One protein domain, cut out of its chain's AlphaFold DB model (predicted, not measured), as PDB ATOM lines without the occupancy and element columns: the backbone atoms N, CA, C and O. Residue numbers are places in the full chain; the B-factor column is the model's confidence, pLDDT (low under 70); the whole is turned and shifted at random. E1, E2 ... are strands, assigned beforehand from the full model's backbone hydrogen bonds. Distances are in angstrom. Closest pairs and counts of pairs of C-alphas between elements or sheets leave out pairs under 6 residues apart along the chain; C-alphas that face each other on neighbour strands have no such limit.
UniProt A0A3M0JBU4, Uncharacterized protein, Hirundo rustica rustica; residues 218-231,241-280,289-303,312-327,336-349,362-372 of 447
ATOM      1  N   GLU A 218      -1.966 -10.417 -19.352       80.50
ATOM      2  CA  GLU A 218      -0.912  -9.493 -18.954       80.50
ATOM      3  C   GLU A 218       0.261  -9.649 -19.927       80.50
ATOM      4  O   GLU A 218       0.823 -10.732 -20.125       80.50
ATOM      5  N   LEU A 219       0.620  -8.566 -20.610       80.69
ATOM      6  CA  LEU A 219       1.708  -8.547 -21.583       80.69
ATOM      7  C   LEU A 219       2.806  -7.614 -21.088       80.69
ATOM      8  O   LEU A 219       2.645  -6.402 -21.116       80.69
ATOM      9  N   HIS A 220       3.960  -8.158 -20.725       84.19
ATOM     10  CA  HIS A 220       5.132  -7.390 -20.320       84.19
ATOM     11  C   HIS A 220       6.203  -7.420 -21.409       84.19
ATOM     12  O   HIS A 220       6.691  -8.484 -21.787       84.19
ATOM     13  N   GLY A 221       6.662  -6.266 -21.886       80.88
ATOM     14  CA  GLY A 221       7.745  -6.252 -22.857       80.88
ATOM     15  C   GLY A 221       8.431  -4.927 -23.117       80.88
ATOM     16  O   GLY A 221       7.964  -3.867 -22.743       80.88
ATOM     17  N   GLN A 222       9.585  -4.958 -23.784       82.06
ATOM     18  CA  GLN A 222      10.204  -3.702 -24.217       82.06
ATOM     19  C   GLN A 222       9.445  -3.123 -25.420       82.06
ATOM     20  O   GLN A 222       9.174  -1.927 -25.461       82.06
ATOM     21  N   PHE A 223       9.080  -3.986 -26.370       78.81
ATOM     22  CA  PHE A 223       8.284  -3.668 -27.550       78.81
ATOM     23  C   PHE A 223       7.175  -4.716 -27.695       78.81
ATOM     24  O   PHE A 223       7.460  -5.864 -28.051       78.81
ATOM     25  N   LEU A 224       5.920  -4.351 -27.421       75.12
ATOM     26  CA  LEU A 224       4.823  -5.329 -27.429       75.12
ATOM     27  C   LEU A 224       4.410  -5.680 -28.857       75.12
ATOM     28  O   LEU A 224       4.518  -6.847 -29.246       75.12
ATOM     29  N   PHE A 225       4.035  -4.671 -29.651       75.62
ATOM     30  CA  PHE A 225       3.540  -4.841 -31.023       75.62
ATOM     31  C   PHE A 225       4.430  -4.158 -32.080       75.62
ATOM     32  O   PHE A 225       3.992  -3.236 -32.761       75.62
ATOM     33  N   PRO A 226       5.701  -4.562 -32.260       67.50
ATOM     34  CA  PRO A 226       6.598  -3.971 -33.253       67.50
ATOM     35  C   PRO A 226       6.345  -4.546 -34.652       67.50
ATOM     36  O   PRO A 226       7.073  -5.423 -35.140       67.50
ATOM     37  N   TRP A 227       5.292  -4.053 -35.300       64.88
ATOM     38  CA  TRP A 227       4.952  -4.385 -36.680       64.88
ATOM     39  C   TRP A 227       5.544  -3.390 -37.667       64.88
ATOM     40  O   TRP A 227       5.497  -2.183 -37.460       64.88
ATOM     41  N   SER A 228       6.107  -3.920 -38.755       59.62
ATOM     42  CA  SER A 228       6.542  -3.122 -39.908       59.62
ATOM     43  C   SER A 228       5.378  -2.707 -40.811       59.62
ATOM     44  O   SER A 228       5.529  -1.798 -41.614       59.62
ATOM     45  N   SER A 229       4.253  -3.414 -40.707       59.78
ATOM     46  CA  SER A 229       3.001  -3.203 -41.434       59.78
ATOM     47  C   SER A 229       1.892  -3.860 -40.613       59.78
ATOM     48  O   SER A 229       2.040  -5.024 -40.232       59.78
ATOM     49  N   ILE A 230       0.839  -3.114 -40.297       61.88
ATOM     50  CA  ILE A 230      -0.283  -3.590 -39.478       61.88
ATOM     51  C   ILE A 230      -1.273  -4.331 -40.399       61.88
ATOM     52  O   ILE A 230      -1.479  -3.865 -41.520       61.88
ATOM     53  N   PRO A 231      -1.841  -5.482 -39.992       63.78
ATOM     54  CA  PRO A 231      -2.898  -6.151 -40.756       63.78
ATOM     55  C   PRO A 231      -4.142  -5.261 -40.909       63.78
ATOM     56  O   PRO A 231      -4.495  -4.562 -39.962       63.78
ATOM     57  N   MET A 241      -7.356  -6.248 -20.384       78.19
ATOM     58  CA  MET A 241      -5.940  -6.527 -20.670       78.19
ATOM     59  C   MET A 241      -5.047  -5.521 -19.958       78.19
ATOM     60  O   MET A 241      -5.327  -4.323 -20.016       78.19
ATOM     61  N   GLU A 242      -3.939  -6.012 -19.407       82.69
ATOM     62  CA  GLU A 242      -2.872  -5.189 -18.846       82.69
ATOM     63  C   GLU A 242      -1.644  -5.274 -19.759       82.69
ATOM     64  O   GLU A 242      -1.058  -6.338 -19.988       82.69
ATOM     65  N   LEU A 243      -1.268  -4.150 -20.362       85.50
ATOM     66  CA  LEU A 243      -0.157  -4.070 -21.306       85.50
ATOM     67  C   LEU A 243       0.961  -3.226 -20.703       85.50
ATOM     68  O   LEU A 243       0.869  -2.006 -20.663       85.50
ATOM     69  N   HIS A 244       2.060  -3.857 -20.309       87.25
ATOM     70  CA  HIS A 244       3.224  -3.196 -19.732       87.25
ATOM     71  C   HIS A 244       4.396  -3.185 -20.708       87.25
ATOM     72  O   HIS A 244       5.014  -4.221 -20.954       87.25
ATOM     73  N   GLY A 245       4.822  -2.023 -21.201       85.25
ATOM     74  CA  GLY A 245       6.083  -1.977 -21.923       85.25
ATOM     75  C   GLY A 245       6.727  -0.640 -22.197       85.25
ATOM     76  O   GLY A 245       6.125   0.411 -22.069       85.25
ATOM     77  N   GLN A 246       7.997  -0.654 -22.600       84.38
ATOM     78  CA  GLN A 246       8.681   0.601 -22.929       84.38
ATOM     79  C   GLN A 246       8.005   1.291 -24.127       84.38
ATOM     80  O   GLN A 246       7.768   2.496 -24.084       84.38
ATOM     81  N   PHE A 247       7.657   0.512 -25.153       82.12
ATOM     82  CA  PHE A 247       6.899   0.938 -26.323       82.12
ATOM     83  C   PHE A 247       5.766  -0.059 -26.594       82.12
ATOM     84  O   PHE A 247       6.031  -1.219 -26.933       82.12
ATOM     85  N   LEU A 248       4.509   0.373 -26.470       78.75
ATOM     86  CA  LEU A 248       3.364  -0.515 -26.709       78.75
ATOM     87  C   LEU A 248       3.115  -0.690 -28.209       78.75
ATOM     88  O   LEU A 248       3.214  -1.807 -28.724       78.75
ATOM     89  N   PHE A 249       2.887   0.425 -28.911       78.19
ATOM     90  CA  PHE A 249       2.508   0.448 -30.327       78.19
ATOM     91  C   PHE A 249       3.507   1.252 -31.188       78.19
ATOM     92  O   PHE A 249       3.168   2.320 -31.700       78.19
ATOM     93  N   PRO A 250       4.765   0.790 -31.353       69.62
ATOM     94  CA  PRO A 250       5.812   1.508 -32.088       69.62
ATOM     95  C   PRO A 250       5.669   1.375 -33.617       69.62
ATOM     96  O   PRO A 250       6.580   0.887 -34.291       69.62
ATOM     97  N   TRP A 251       4.520   1.759 -34.171       69.19
ATOM     98  CA  TRP A 251       4.238   1.657 -35.604       69.19
ATOM     99  C   TRP A 251       4.629   2.920 -36.369       69.19
ATOM    100  O   TRP A 251       4.468   4.034 -35.876       69.19
ATOM    101  N   SER A 252       5.097   2.744 -37.608       61.59
ATOM    102  CA  SER A 252       5.399   3.852 -38.526       61.59
ATOM    103  C   SER A 252       4.178   4.380 -39.290       61.59
ATOM    104  O   SER A 252       4.227   5.488 -39.809       61.59
ATOM    105  N   SER A 253       3.111   3.588 -39.390       60.78
ATOM    106  CA  SER A 253       1.860   3.904 -40.093       60.78
ATOM    107  C   SER A 253       0.732   3.096 -39.458       60.78
ATOM    108  O   SER A 253       0.987   1.940 -39.133       60.78
ATOM    109  N   ILE A 254      -0.460   3.671 -39.301       63.34
ATOM    110  CA  ILE A 254      -1.655   3.068 -38.675       63.34
ATOM    111  C   ILE A 254      -2.677   2.733 -39.787       63.34
ATOM    112  O   ILE A 254      -2.739   3.509 -40.741       63.34
ATOM    113  N   PRO A 255      -3.452   1.629 -39.725       63.12
ATOM    114  CA  PRO A 255      -4.592   1.414 -40.614       63.12
ATOM    115  C   PRO A 255      -5.642   2.504 -40.410       63.12
ATOM    116  O   PRO A 255      -5.833   2.962 -39.284       63.12
ATOM    117  N   GLU A 256      -6.339   2.876 -41.481       62.00
ATOM    118  CA  GLU A 256      -7.376   3.917 -41.455       62.00
ATOM    119  C   GLU A 256      -8.505   3.589 -40.454       62.00
ATOM    120  O   GLU A 256      -8.970   4.488 -39.763       62.00
ATOM    121  N   ASP A 257      -8.828   2.305 -40.255       62.12
ATOM    122  CA  ASP A 257      -9.917   1.842 -39.376       62.12
ATOM    123  C   ASP A 257      -9.444   1.257 -38.031       62.12
ATOM    124  O   ASP A 257     -10.193   0.575 -37.320       62.12
ATOM    125  N   TRP A 258      -8.179   1.477 -37.655       67.31
ATOM    126  CA  TRP A 258      -7.676   0.922 -36.402       67.31
ATOM    127  C   TRP A 258      -8.290   1.620 -35.191       67.31
ATOM    128  O   TRP A 258      -8.247   2.837 -35.060       67.31
ATOM    129  N   SER A 259      -8.784   0.840 -34.236       64.88
ATOM    130  CA  SER A 259      -9.289   1.354 -32.968       64.88
ATOM    131  C   SER A 259      -8.841   0.468 -31.813       64.88
ATOM    132  O   SER A 259      -8.455  -0.683 -32.021       64.88
ATOM    133  N   ILE A 260      -8.879   1.007 -30.591       65.25
ATOM    134  CA  ILE A 260      -8.701   0.220 -29.366       65.25
ATOM    135  C   ILE A 260     -10.093  -0.220 -28.892       65.25
ATOM    136  O   ILE A 260     -10.803   0.585 -28.289       65.25
ATOM    137  N   PRO A 261     -10.534  -1.460 -29.161       58.75
ATOM    138  CA  PRO A 261     -11.885  -1.903 -28.868       58.75
ATOM    139  C   PRO A 261     -11.907  -2.654 -27.536       58.75
ATOM    140  O   PRO A 261     -11.926  -3.881 -27.515       58.75
ATOM    141  N   ALA A 262     -11.885  -1.943 -26.409       59.78
ATOM    142  CA  ALA A 262     -12.023  -2.596 -25.107       59.78
ATOM    143  C   ALA A 262     -12.324  -1.616 -23.974       59.78
ATOM    144  O   ALA A 262     -11.582  -0.664 -23.772       59.78
ATOM    145  N   SER A 263     -13.357  -1.896 -23.179       67.38
ATOM    146  CA  SER A 263     -13.515  -1.291 -21.856       67.38
ATOM    147  C   SER A 263     -12.608  -1.980 -20.829       67.38
ATOM    148  O   SER A 263     -12.430  -3.200 -20.889       67.38
ATOM    149  N   GLY A 264     -12.059  -1.231 -19.868       70.19
ATOM    150  CA  GLY A 264     -11.247  -1.803 -18.787       70.19
ATOM    151  C   GLY A 264      -9.849  -2.249 -19.215       70.19
ATOM    152  O   GLY A 264      -9.427  -3.321 -18.806       70.19
ATOM    153  N   MET A 265      -9.174  -1.530 -20.115       79.06
ATOM    154  CA  MET A 265      -7.764  -1.793 -20.441       79.06
ATOM    155  C   MET A 265      -6.840  -0.930 -19.594       79.06
ATOM    156  O   MET A 265      -7.067   0.276 -19.502       79.06
ATOM    157  N   GLU A 266      -5.755  -1.528 -19.109       83.75
ATOM    158  CA  GLU A 266      -4.670  -0.827 -18.427       83.75
ATOM    159  C   GLU A 266      -3.417  -0.861 -19.308       83.75
ATOM    160  O   GLU A 266      -2.870  -1.918 -19.636       83.75
ATOM    161  N   LEU A 267      -2.964   0.307 -19.759       86.62
ATOM    162  CA  LEU A 267      -1.785   0.446 -20.610       86.62
ATOM    163  C   LEU A 267      -0.681   1.161 -19.842       86.62
ATOM    164  O   LEU A 267      -0.755   2.363 -19.614       86.62
ATOM    165  N   HIS A 268       0.395   0.454 -19.523       88.06
ATOM    166  CA  HIS A 268       1.548   0.994 -18.816       88.06
ATOM    167  C   HIS A 268       2.765   1.054 -19.731       88.06
ATOM    168  O   HIS A 268       3.302   0.021 -20.122       88.06
ATOM    169  N   GLY A 269       3.301   2.237 -20.022       86.00
ATOM    170  CA  GLY A 269       4.540   2.303 -20.781       86.00
ATOM    171  C   GLY A 269       5.305   3.607 -20.806       86.00
ATOM    172  O   GLY A 269       4.816   4.654 -20.422       86.00
ATOM    173  N   GLN A 270       6.555   3.576 -21.270       84.50
ATOM    174  CA  GLN A 270       7.302   4.829 -21.430       84.50
ATOM    175  C   GLN A 270       6.694   5.669 -22.564       84.50
ATOM    176  O   GLN A 270       6.507   6.874 -22.403       84.50
ATOM    177  N   PHE A 271       6.351   5.013 -23.674       82.62
ATOM    178  CA  PHE A 271       5.687   5.591 -24.837       82.62
ATOM    179  C   PHE A 271       4.522   4.689 -25.260       82.62
ATOM    180  O   PHE A 271       4.745   3.555 -25.698       82.62
ATOM    181  N   LEU A 272       3.286   5.180 -25.147       78.75
ATOM    182  CA  LEU A 272       2.107   4.394 -25.527       78.75
ATOM    183  C   LEU A 272       1.896   4.432 -27.044       78.75
ATOM    184  O   LEU A 272       1.946   3.386 -27.696       78.75
ATOM    185  N   PHE A 273       1.753   5.639 -27.605       77.88
ATOM    186  CA  PHE A 273       1.383   5.849 -29.009       77.88
ATOM    187  C   PHE A 273       2.409   6.707 -29.777       77.88
ATOM    188  O   PHE A 273       2.107   7.833 -30.169       77.88
ATOM    189  N   PRO A 274       3.650   6.232 -30.003       69.75
ATOM    190  CA  PRO A 274       4.698   7.000 -30.683       69.75
ATOM    191  C   PRO A 274       4.562   6.982 -32.218       69.75
ATOM    192  O   PRO A 274       5.491   6.589 -32.924       69.75
ATOM    193  N   TRP A 275       3.403   7.379 -32.743       67.81
ATOM    194  CA  TRP A 275       3.116   7.349 -34.178       67.81
ATOM    195  C   TRP A 275       3.616   8.598 -34.906       67.81
ATOM    196  O   TRP A 275       3.495   9.717 -34.408       67.81
ATOM    197  N   SER A 276       4.151   8.399 -36.114       63.06
ATOM    198  CA  SER A 276       4.581   9.481 -37.013       63.06
ATOM    199  C   SER A 276       3.474  10.014 -37.928       63.06
ATOM    200  O   SER A 276       3.625  11.101 -38.475       63.06
ATOM    201  N   SER A 277       2.395   9.254 -38.119       63.28
ATOM    202  CA  SER A 277       1.247   9.598 -38.964       63.28
ATOM    203  C   SER A 277      -0.019   9.013 -38.345       63.28
ATOM    204  O   SER A 277      -0.019   7.831 -37.996       63.28
ATOM    205  N   ILE A 278      -1.069   9.821 -38.225       64.44
ATOM    206  CA  ILE A 278      -2.322   9.472 -37.544       64.44
ATOM    207  C   ILE A 278      -3.459   9.591 -38.570       64.44
ATOM    208  O   ILE A 278      -3.470  10.590 -39.291       64.44
ATOM    209  N   PRO A 279      -4.366   8.602 -38.680       62.97
ATOM    210  CA  PRO A 279      -5.564   8.705 -39.508       62.97
ATOM    211  C   PRO A 279      -6.439   9.880 -39.068       62.97
ATOM    212  O   PRO A 279      -6.514  10.170 -37.873       62.97
ATOM    213  N   GLU A 280      -7.101  10.532 -40.023       63.41
ATOM    214  CA  GLU A 280      -7.939  11.713 -39.763       63.41
ATOM    215  C   GLU A 280      -9.074  11.413 -38.766       63.41
ATOM    216  O   GLU A 280      -9.298  12.193 -37.845       63.41
ATOM    217  N   MET A 289     -10.756   3.229 -19.348       78.88
ATOM    218  CA  MET A 289      -9.387   2.916 -19.772       78.88
ATOM    219  C   MET A 289      -8.385   3.666 -18.895       78.88
ATOM    220  O   MET A 289      -8.534   4.876 -18.716       78.88
ATOM    221  N   GLU A 290      -7.357   2.972 -18.412       83.06
ATOM    222  CA  GLU A 290      -6.277   3.555 -17.613       83.06
ATOM    223  C   GLU A 290      -4.988   3.571 -18.438       83.06
ATOM    224  O   GLU A 290      -4.480   2.539 -18.882       83.06
ATOM    225  N   LEU A 291      -4.456   4.763 -18.702       86.19
ATOM    226  CA  LEU A 291      -3.237   4.953 -19.481       86.19
ATOM    227  C   LEU A 291      -2.144   5.536 -18.596       86.19
ATOM    228  O   LEU A 291      -2.171   6.714 -18.256       86.19
ATOM    229  N   HIS A 292      -1.127   4.742 -18.295       86.75
ATOM    230  CA  HIS A 292       0.020   5.145 -17.498       86.75
ATOM    231  C   HIS A 292       1.268   5.244 -18.367       86.75
ATOM    232  O   HIS A 292       1.785   4.233 -18.835       86.75
ATOM    233  N   GLY A 293       1.847   6.432 -18.534       84.38
ATOM    234  CA  GLY A 293       3.133   6.507 -19.206       84.38
ATOM    235  C   GLY A 293       3.936   7.785 -19.104       84.38
ATOM    236  O   GLY A 293       3.453   8.831 -18.702       84.38
ATOM    237  N   GLN A 294       5.216   7.724 -19.469       82.69
ATOM    238  CA  GLN A 294       6.030   8.943 -19.482       82.69
ATOM    239  C   GLN A 294       5.518   9.917 -20.555       82.69
ATOM    240  O   GLN A 294       5.389  11.110 -20.284       82.69
ATOM    241  N   PHE A 295       5.192   9.387 -21.736       80.31
ATOM    242  CA  PHE A 295       4.601  10.105 -22.859       80.31
ATOM    243  C   PHE A 295       3.418   9.308 -23.415       80.31
ATOM    244  O   PHE A 295       3.604   8.210 -23.948       80.31
ATOM    245  N   LEU A 296       2.206   9.856 -23.309       76.94
ATOM    246  CA  LEU A 296       1.011   9.177 -23.820       76.94
ATOM    247  C   LEU A 296       0.884   9.369 -25.336       76.94
ATOM    248  O   LEU A 296       0.937   8.389 -26.081       76.94
ATOM    249  N   PHE A 297       0.818  10.627 -25.788       77.00
ATOM    250  CA  PHE A 297       0.566  10.986 -27.191       77.00
ATOM    251  C   PHE A 297       1.689  11.858 -27.794       77.00
ATOM    252  O   PHE A 297       1.471  13.038 -28.078       77.00
ATOM    253  N   PRO A 298       2.922  11.339 -27.975       69.62
ATOM    254  CA  PRO A 298       4.072  12.109 -28.462       69.62
ATOM    255  C   PRO A 298       4.061  12.332 -29.984       69.62
ATOM    256  O   PRO A 298       4.988  11.934 -30.690       69.62
ATOM    257  N   TRP A 299       3.007  12.963 -30.494       68.38
ATOM    258  CA  TRP A 299       2.788  13.163 -31.925       68.38
ATOM    259  C   TRP A 299       3.365  14.483 -32.434       68.38
ATOM    260  O   TRP A 299       3.250  15.521 -31.783       68.38
ATOM    261  N   SER A 300       3.968  14.446 -33.625       61.53
ATOM    262  CA  SER A 300       4.481  15.640 -34.315       61.53
ATOM    263  C   SER A 300       3.448  16.330 -35.209       61.53
ATOM    264  O   SER A 300       3.610  17.507 -35.514       61.53
ATOM    265  N   SER A 301       2.421  15.600 -35.644       62.44
ATOM    266  CA  SER A 301       1.315  16.068 -36.487       62.44
ATOM    267  C   SER A 301       0.017  15.513 -35.915       62.44
ATOM    268  O   SER A 301      -0.063  14.303 -35.709       62.44
ATOM    269  N   ILE A 302      -0.958  16.378 -35.648       62.94
ATOM    270  CA  ILE A 302      -2.247  16.009 -35.048       62.94
ATOM    271  C   ILE A 302      -3.323  16.094 -36.138       62.94
ATOM    272  O   ILE A 302      -3.279  17.053 -36.911       62.94
ATOM    273  N   PRO A 303      -4.265  15.140 -36.217       62.81
ATOM    274  CA  PRO A 303      -5.436  15.269 -37.077       62.81
ATOM    275  C   PRO A 303      -6.287  16.479 -36.692       62.81
ATOM    276  O   PRO A 303      -6.424  16.778 -35.504       62.81
ATOM    277  N   GLY A 312     -15.010   8.240 -18.223       68.44
ATOM    278  CA  GLY A 312     -14.355   7.325 -17.280       68.44
ATOM    279  C   GLY A 312     -12.937   6.931 -17.692       68.44
ATOM    280  O   GLY A 312     -12.605   5.758 -17.601       68.44
ATOM    281  N   MET A 313     -12.150   7.852 -18.249       77.00
ATOM    282  CA  MET A 313     -10.767   7.586 -18.661       77.00
ATOM    283  C   MET A 313      -9.792   8.196 -17.652       77.00
ATOM    284  O   MET A 313      -9.944   9.368 -17.299       77.00
ATOM    285  N   GLU A 314      -8.776   7.434 -17.254       80.75
ATOM    286  CA  GLU A 314      -7.711   7.889 -16.357       80.75
ATOM    287  C   GLU A 314      -6.391   7.958 -17.129       80.75
ATOM    288  O   GLU A 314      -5.898   6.967 -17.670       80.75
ATOM    289  N   LEU A 315      -5.817   9.157 -17.238       83.56
ATOM    290  CA  LEU A 315      -4.553   9.393 -17.932       83.56
ATOM    291  C   LEU A 315      -3.485   9.808 -16.929       83.56
ATOM    292  O   LEU A 315      -3.489  10.933 -16.439       83.56
ATOM    293  N   HIS A 316      -2.516   8.938 -16.684       83.81
ATOM    294  CA  HIS A 316      -1.391   9.182 -15.794       83.81
ATOM    295  C   HIS A 316      -0.102   9.318 -16.595       83.81
ATOM    296  O   HIS A 316       0.387   8.347 -17.162       83.81
ATOM    297  N   GLY A 317       0.536  10.487 -16.600       80.00
ATOM    298  CA  GLY A 317       1.838  10.584 -17.238       80.00
ATOM    299  C   GLY A 317       2.696  11.793 -16.950       80.00
ATOM    300  O   GLY A 317       2.248  12.812 -16.446       80.00
ATOM    301  N   GLN A 318       3.987  11.703 -17.271       78.56
ATOM    302  CA  GLN A 318       4.859  12.871 -17.125       78.56
ATOM    303  C   GLN A 318       4.465  13.963 -18.129       78.56
ATOM    304  O   GLN A 318       4.402  15.134 -17.757       78.56
ATOM    305  N   PHE A 319       4.161  13.560 -19.366       75.94
ATOM    306  CA  PHE A 319       3.690  14.409 -20.454       75.94
ATOM    307  C   PHE A 319       2.491  13.749 -21.145       75.94
ATOM    308  O   PHE A 319       2.642  12.704 -21.783       75.94
ATOM    309  N   LEU A 320       1.307  14.355 -21.038       73.62
ATOM    310  CA  LEU A 320       0.101  13.791 -21.654       73.62
ATOM    311  C   LEU A 320       0.044  14.145 -23.148       73.62
ATOM    312  O   LEU A 320       0.063  13.244 -23.988       73.62
ATOM    313  N   PHE A 321       0.076  15.443 -23.468       75.56
ATOM    314  CA  PHE A 321      -0.090  15.959 -24.835       75.56
ATOM    315  C   PHE A 321       1.093  16.845 -25.272       75.56
ATOM    316  O   PHE A 321       0.948  18.066 -25.369       75.56
ATOM    317  N   PRO A 322       2.299  16.285 -25.504       67.38
ATOM    318  CA  PRO A 322       3.514  17.047 -25.808       67.38
ATOM    319  C   PRO A 322       3.581  17.585 -27.249       67.38
ATOM    320  O   PRO A 322       4.575  17.388 -27.948       67.38
ATOM    321  N   TRP A 323       2.527  18.256 -27.704       66.75
ATOM    322  CA  TRP A 323       2.398  18.714 -29.081       66.75
ATOM    323  C   TRP A 323       2.973  20.112 -29.315       66.75
ATOM    324  O   TRP A 323       2.872  21.001 -28.469       66.75
ATOM    325  N   SER A 324       3.564  20.313 -30.495       60.22
ATOM    326  CA  SER A 324       4.137  21.595 -30.931       60.22
ATOM    327  C   SER A 324       3.171  22.470 -31.740       60.22
ATOM    328  O   SER A 324       3.389  23.676 -31.836       60.22
ATOM    329  N   SER A 325       2.132  21.871 -32.318       61.56
ATOM    330  CA  SER A 325       1.016  22.511 -33.028       61.56
ATOM    331  C   SER A 325      -0.277  21.942 -32.452       61.56
ATOM    332  O   SER A 325      -0.248  20.808 -31.991       61.56
ATOM    333  N   ILE A 326      -1.359  22.716 -32.396       62.25
ATOM    334  CA  ILE A 326      -2.644  22.302 -31.806       62.25
ATOM    335  C   ILE A 326      -3.718  22.465 -32.888       62.25
ATOM    336  O   ILE A 326      -3.665  23.484 -33.580       62.25
ATOM    337  N   PRO A 327      -4.668  21.526 -33.049       63.12
ATOM    338  CA  PRO A 327      -5.796  21.717 -33.954       63.12
ATOM    339  C   PRO A 327      -6.675  22.869 -33.459       63.12
ATOM    340  O   PRO A 327      -6.907  22.989 -32.254       63.12
ATOM    341  N   GLY A 336     -16.255  12.722 -16.378       63.34
ATOM    342  CA  GLY A 336     -15.663  11.618 -15.620       63.34
ATOM    343  C   GLY A 336     -14.246  11.276 -16.072       63.34
ATOM    344  O   GLY A 336     -13.915  10.102 -16.115       63.34
ATOM    345  N   MET A 337     -13.458  12.261 -16.506       73.19
ATOM    346  CA  MET A 337     -12.073  12.059 -16.939       73.19
ATOM    347  C   MET A 337     -11.113  12.528 -15.847       73.19
ATOM    348  O   MET A 337     -11.275  13.641 -15.341       73.19
ATOM    349  N   GLU A 338     -10.094  11.728 -15.544       77.00
ATOM    350  CA  GLU A 338      -9.038  12.075 -14.592       77.00
ATOM    351  C   GLU A 338      -7.703  12.198 -15.331       77.00
ATOM    352  O   GLU A 338      -7.236  11.269 -15.988       77.00
ATOM    353  N   LEU A 339      -7.085  13.379 -15.273       78.12
ATOM    354  CA  LEU A 339      -5.780  13.640 -15.873       78.12
ATOM    355  C   LEU A 339      -4.751  13.890 -14.777       78.12
ATOM    356  O   LEU A 339      -4.767  14.933 -14.125       78.12
ATOM    357  N   HIS A 340      -3.801  12.979 -14.631       78.94
ATOM    358  CA  HIS A 340      -2.698  13.069 -13.690       78.94
ATOM    359  C   HIS A 340      -1.382  13.250 -14.440       78.94
ATOM    360  O   HIS A 340      -0.921  12.337 -15.118       78.94
ATOM    361  N   GLY A 341      -0.702  14.387 -14.293       72.44
ATOM    362  CA  GLY A 341       0.621  14.504 -14.891       72.44
ATOM    363  C   GLY A 341       1.507  15.658 -14.474       72.44
ATOM    364  O   GLY A 341       1.063  16.674 -13.953       72.44
ATOM    365  N   GLN A 342       2.813  15.513 -14.707       73.62
ATOM    366  CA  GLN A 342       3.747  16.598 -14.406       73.62
ATOM    367  C   GLN A 342       3.507  17.789 -15.342       73.62
ATOM    368  O   GLN A 342       3.457  18.922 -14.873       73.62
ATOM    369  N   PHE A 343       3.320  17.519 -16.635       72.31
ATOM    370  CA  PHE A 343       2.998  18.483 -17.679       72.31
ATOM    371  C   PHE A 343       1.792  17.978 -18.478       72.31
ATOM    372  O   PHE A 343       1.923  17.046 -19.274       72.31
ATOM    373  N   LEU A 344       0.617  18.578 -18.280       68.19
ATOM    374  CA  LEU A 344      -0.577  18.152 -19.019       68.19
ATOM    375  C   LEU A 344      -0.539  18.648 -20.468       68.19
ATOM    376  O   LEU A 344      -0.591  17.839 -21.393       68.19
ATOM    377  N   PHE A 345      -0.362  19.959 -20.652       72.12
ATOM    378  CA  PHE A 345      -0.408  20.621 -21.956       72.12
ATOM    379  C   PHE A 345       0.844  21.490 -22.169       72.12
ATOM    380  O   PHE A 345       0.781  22.710 -22.020       72.12
ATOM    381  N   PRO A 346       2.024  20.918 -22.474       64.75
ATOM    382  CA  PRO A 346       3.276  21.663 -22.672       64.75
ATOM    383  C   PRO A 346       3.338  22.405 -24.030       64.75
ATOM    384  O   PRO A 346       4.367  22.388 -24.704       64.75
ATOM    385  N   TRP A 347       2.247  23.047 -24.452       64.88
ATOM    386  CA  TRP A 347       2.117  23.689 -25.761       64.88
ATOM    387  C   TRP A 347       2.797  25.057 -25.841       64.88
ATOM    388  O   TRP A 347       2.706  25.857 -24.922       64.88
ATOM    389  N   SER A 348       3.422  25.390 -26.969       58.16
ATOM    390  CA  SER A 348       4.078  26.695 -27.162       58.16
ATOM    391  C   SER A 348       3.100  27.881 -27.214       58.16
ATOM    392  O   SER A 348       3.463  28.982 -26.797       58.16
ATOM    393  N   SER A 349       1.860  27.663 -27.646       59.66
ATOM    394  CA  SER A 349       0.773  28.649 -27.722       59.66
ATOM    395  C   SER A 349      -0.561  27.956 -27.473       59.66
ATOM    396  O   SER A 349      -0.700  26.803 -27.856       59.66
ATOM    397  N   GLU A 362     -11.306  15.809 -13.461       70.38
ATOM    398  CA  GLU A 362     -10.261  16.015 -12.453       70.38
ATOM    399  C   GLU A 362      -8.907  16.244 -13.137       70.38
ATOM    400  O   GLU A 362      -8.500  15.510 -14.037       70.38
ATOM    401  N   LEU A 363      -8.220  17.322 -12.751       71.50
ATOM    402  CA  LEU A 363      -6.934  17.739 -13.312       71.50
ATOM    403  C   LEU A 363      -5.901  17.819 -12.189       71.50
ATOM    404  O   LEU A 363      -5.880  18.777 -11.416       71.50
ATOM    405  N   HIS A 364      -5.004  16.846 -12.143       69.38
ATOM    406  CA  HIS A 364      -3.932  16.754 -11.164       69.38
ATOM    407  C   HIS A 364      -2.589  16.939 -11.860       69.38
ATOM    408  O   HIS A 364      -2.050  16.011 -12.456       69.38
ATOM    409  N   GLY A 365      -1.990  18.128 -11.768       64.94
ATOM    410  CA  GLY A 365      -0.651  18.294 -12.317       64.94
ATOM    411  C   GLY A 365       0.186  19.425 -11.771       64.94
ATOM    412  O   GLY A 365      -0.316  20.417 -11.250       64.94
ATOM    413  N   GLN A 366       1.503  19.252 -11.903       67.06
ATOM    414  CA  GLN A 366       2.475  20.244 -11.447       67.06
ATOM    415  C   GLN A 366       2.495  21.468 -12.376       67.06
ATOM    416  O   GLN A 366       2.625  22.599 -11.910       67.06
ATOM    417  N   PHE A 367       2.346  21.236 -13.680       65.94
ATOM    418  CA  PHE A 367       2.291  22.254 -14.719       65.94
ATOM    419  C   PHE A 367       1.129  21.945 -15.668       65.94
ATOM    420  O   PHE A 367       1.183  21.008 -16.462       65.94
ATOM    421  N   LEU A 368       0.067  22.746 -15.589       62.59
ATOM    422  CA  LEU A 368      -1.071  22.629 -16.505       62.59
ATOM    423  C   LEU A 368      -0.694  23.134 -17.907       62.59
ATOM    424  O   LEU A 368      -0.876  22.409 -18.877       62.59
ATOM    425  N   PHE A 369      -0.077  24.319 -17.987       62.12
ATOM    426  CA  PHE A 369       0.363  24.979 -19.224       62.12
ATOM    427  C   PHE A 369       1.762  25.596 -19.032       62.12
ATOM    428  O   PHE A 369       2.114  25.961 -17.903       62.12
ATOM    429  N   PRO A 370       2.584  25.754 -20.085       52.94
ATOM    430  CA  PRO A 370       3.847  26.471 -19.991       52.94
ATOM    431  C   PRO A 370       3.608  27.984 -19.884       52.94
ATOM    432  O   PRO A 370       2.750  28.575 -20.534       52.94
ATOM    433  N   TRP A 371       4.410  28.625 -19.036       44.12
ATOM    434  CA  TRP A 371       4.226  30.007 -18.569       44.12
ATOM    435  C   TRP A 371       4.324  31.088 -19.667       44.12
ATOM    436  O   TRP A 371       3.975  32.238 -19.429       44.12
ATOM    437  N   SER A 372       4.817  30.746 -20.860       44.81
ATOM    438  CA  SER A 372       4.954  31.665 -22.002       44.81
ATOM    439  C   SER A 372       3.681  31.836 -22.832       44.81
ATOM    440  O   SER A 372       3.665  32.681 -23.722       44.81
TER     441      SER A 372
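Overview. This is residues 218 to 231, 241 to 280, 289 to 303, 312 to 327, 336 to 349 and 362 to 372 of the 447 residues of an uncharacterized protein of Hirundo rustica rustica (UniProt A0A3M0JBU4). With little regular structure, the chain winds in stacked turns, a solenoid with seven short strands, E1 to E7, side by side as one wall and partly cut-away loops completing the turns. The printed part has 110 residues, 43 in strands, with no named helix: all strand, all parallel, sheet order E1 to E7 as along the chain. It is compact, radius of gyration of the C-alphas 14.1 A, spanning 42 by 27 by 25 A.

Arrangement. E3, residues 266 to 271, and E4, residues 290 to 295, are parallel inner neighbours at 5 degrees; N 267 and O 290, 2.8 A apart, are within hydrogen-bond range. Edge strands E1, residues 218 to 223, and E7, residues 362 to 367, are apart.

Along the chain. E2 is residues 242 to 247, E5 314 to 319, and E6 337 to 343, 16.4 A long. E1 begins at C-alpha 218 (-0.912, -9.493, -18.954); E7 ends at C-alpha 367 (2.291, 22.254, -14.719).

Size, cuts and confidence. Cuts 231/241, 280/289, 303/312, 327/336 and 349/362 leave C-alpha gaps of 20.3, 21.9, 23.1, 23.1 and 22.7 A. E2 to E3 is a long link. pLDDT is under 70 for 55 residues.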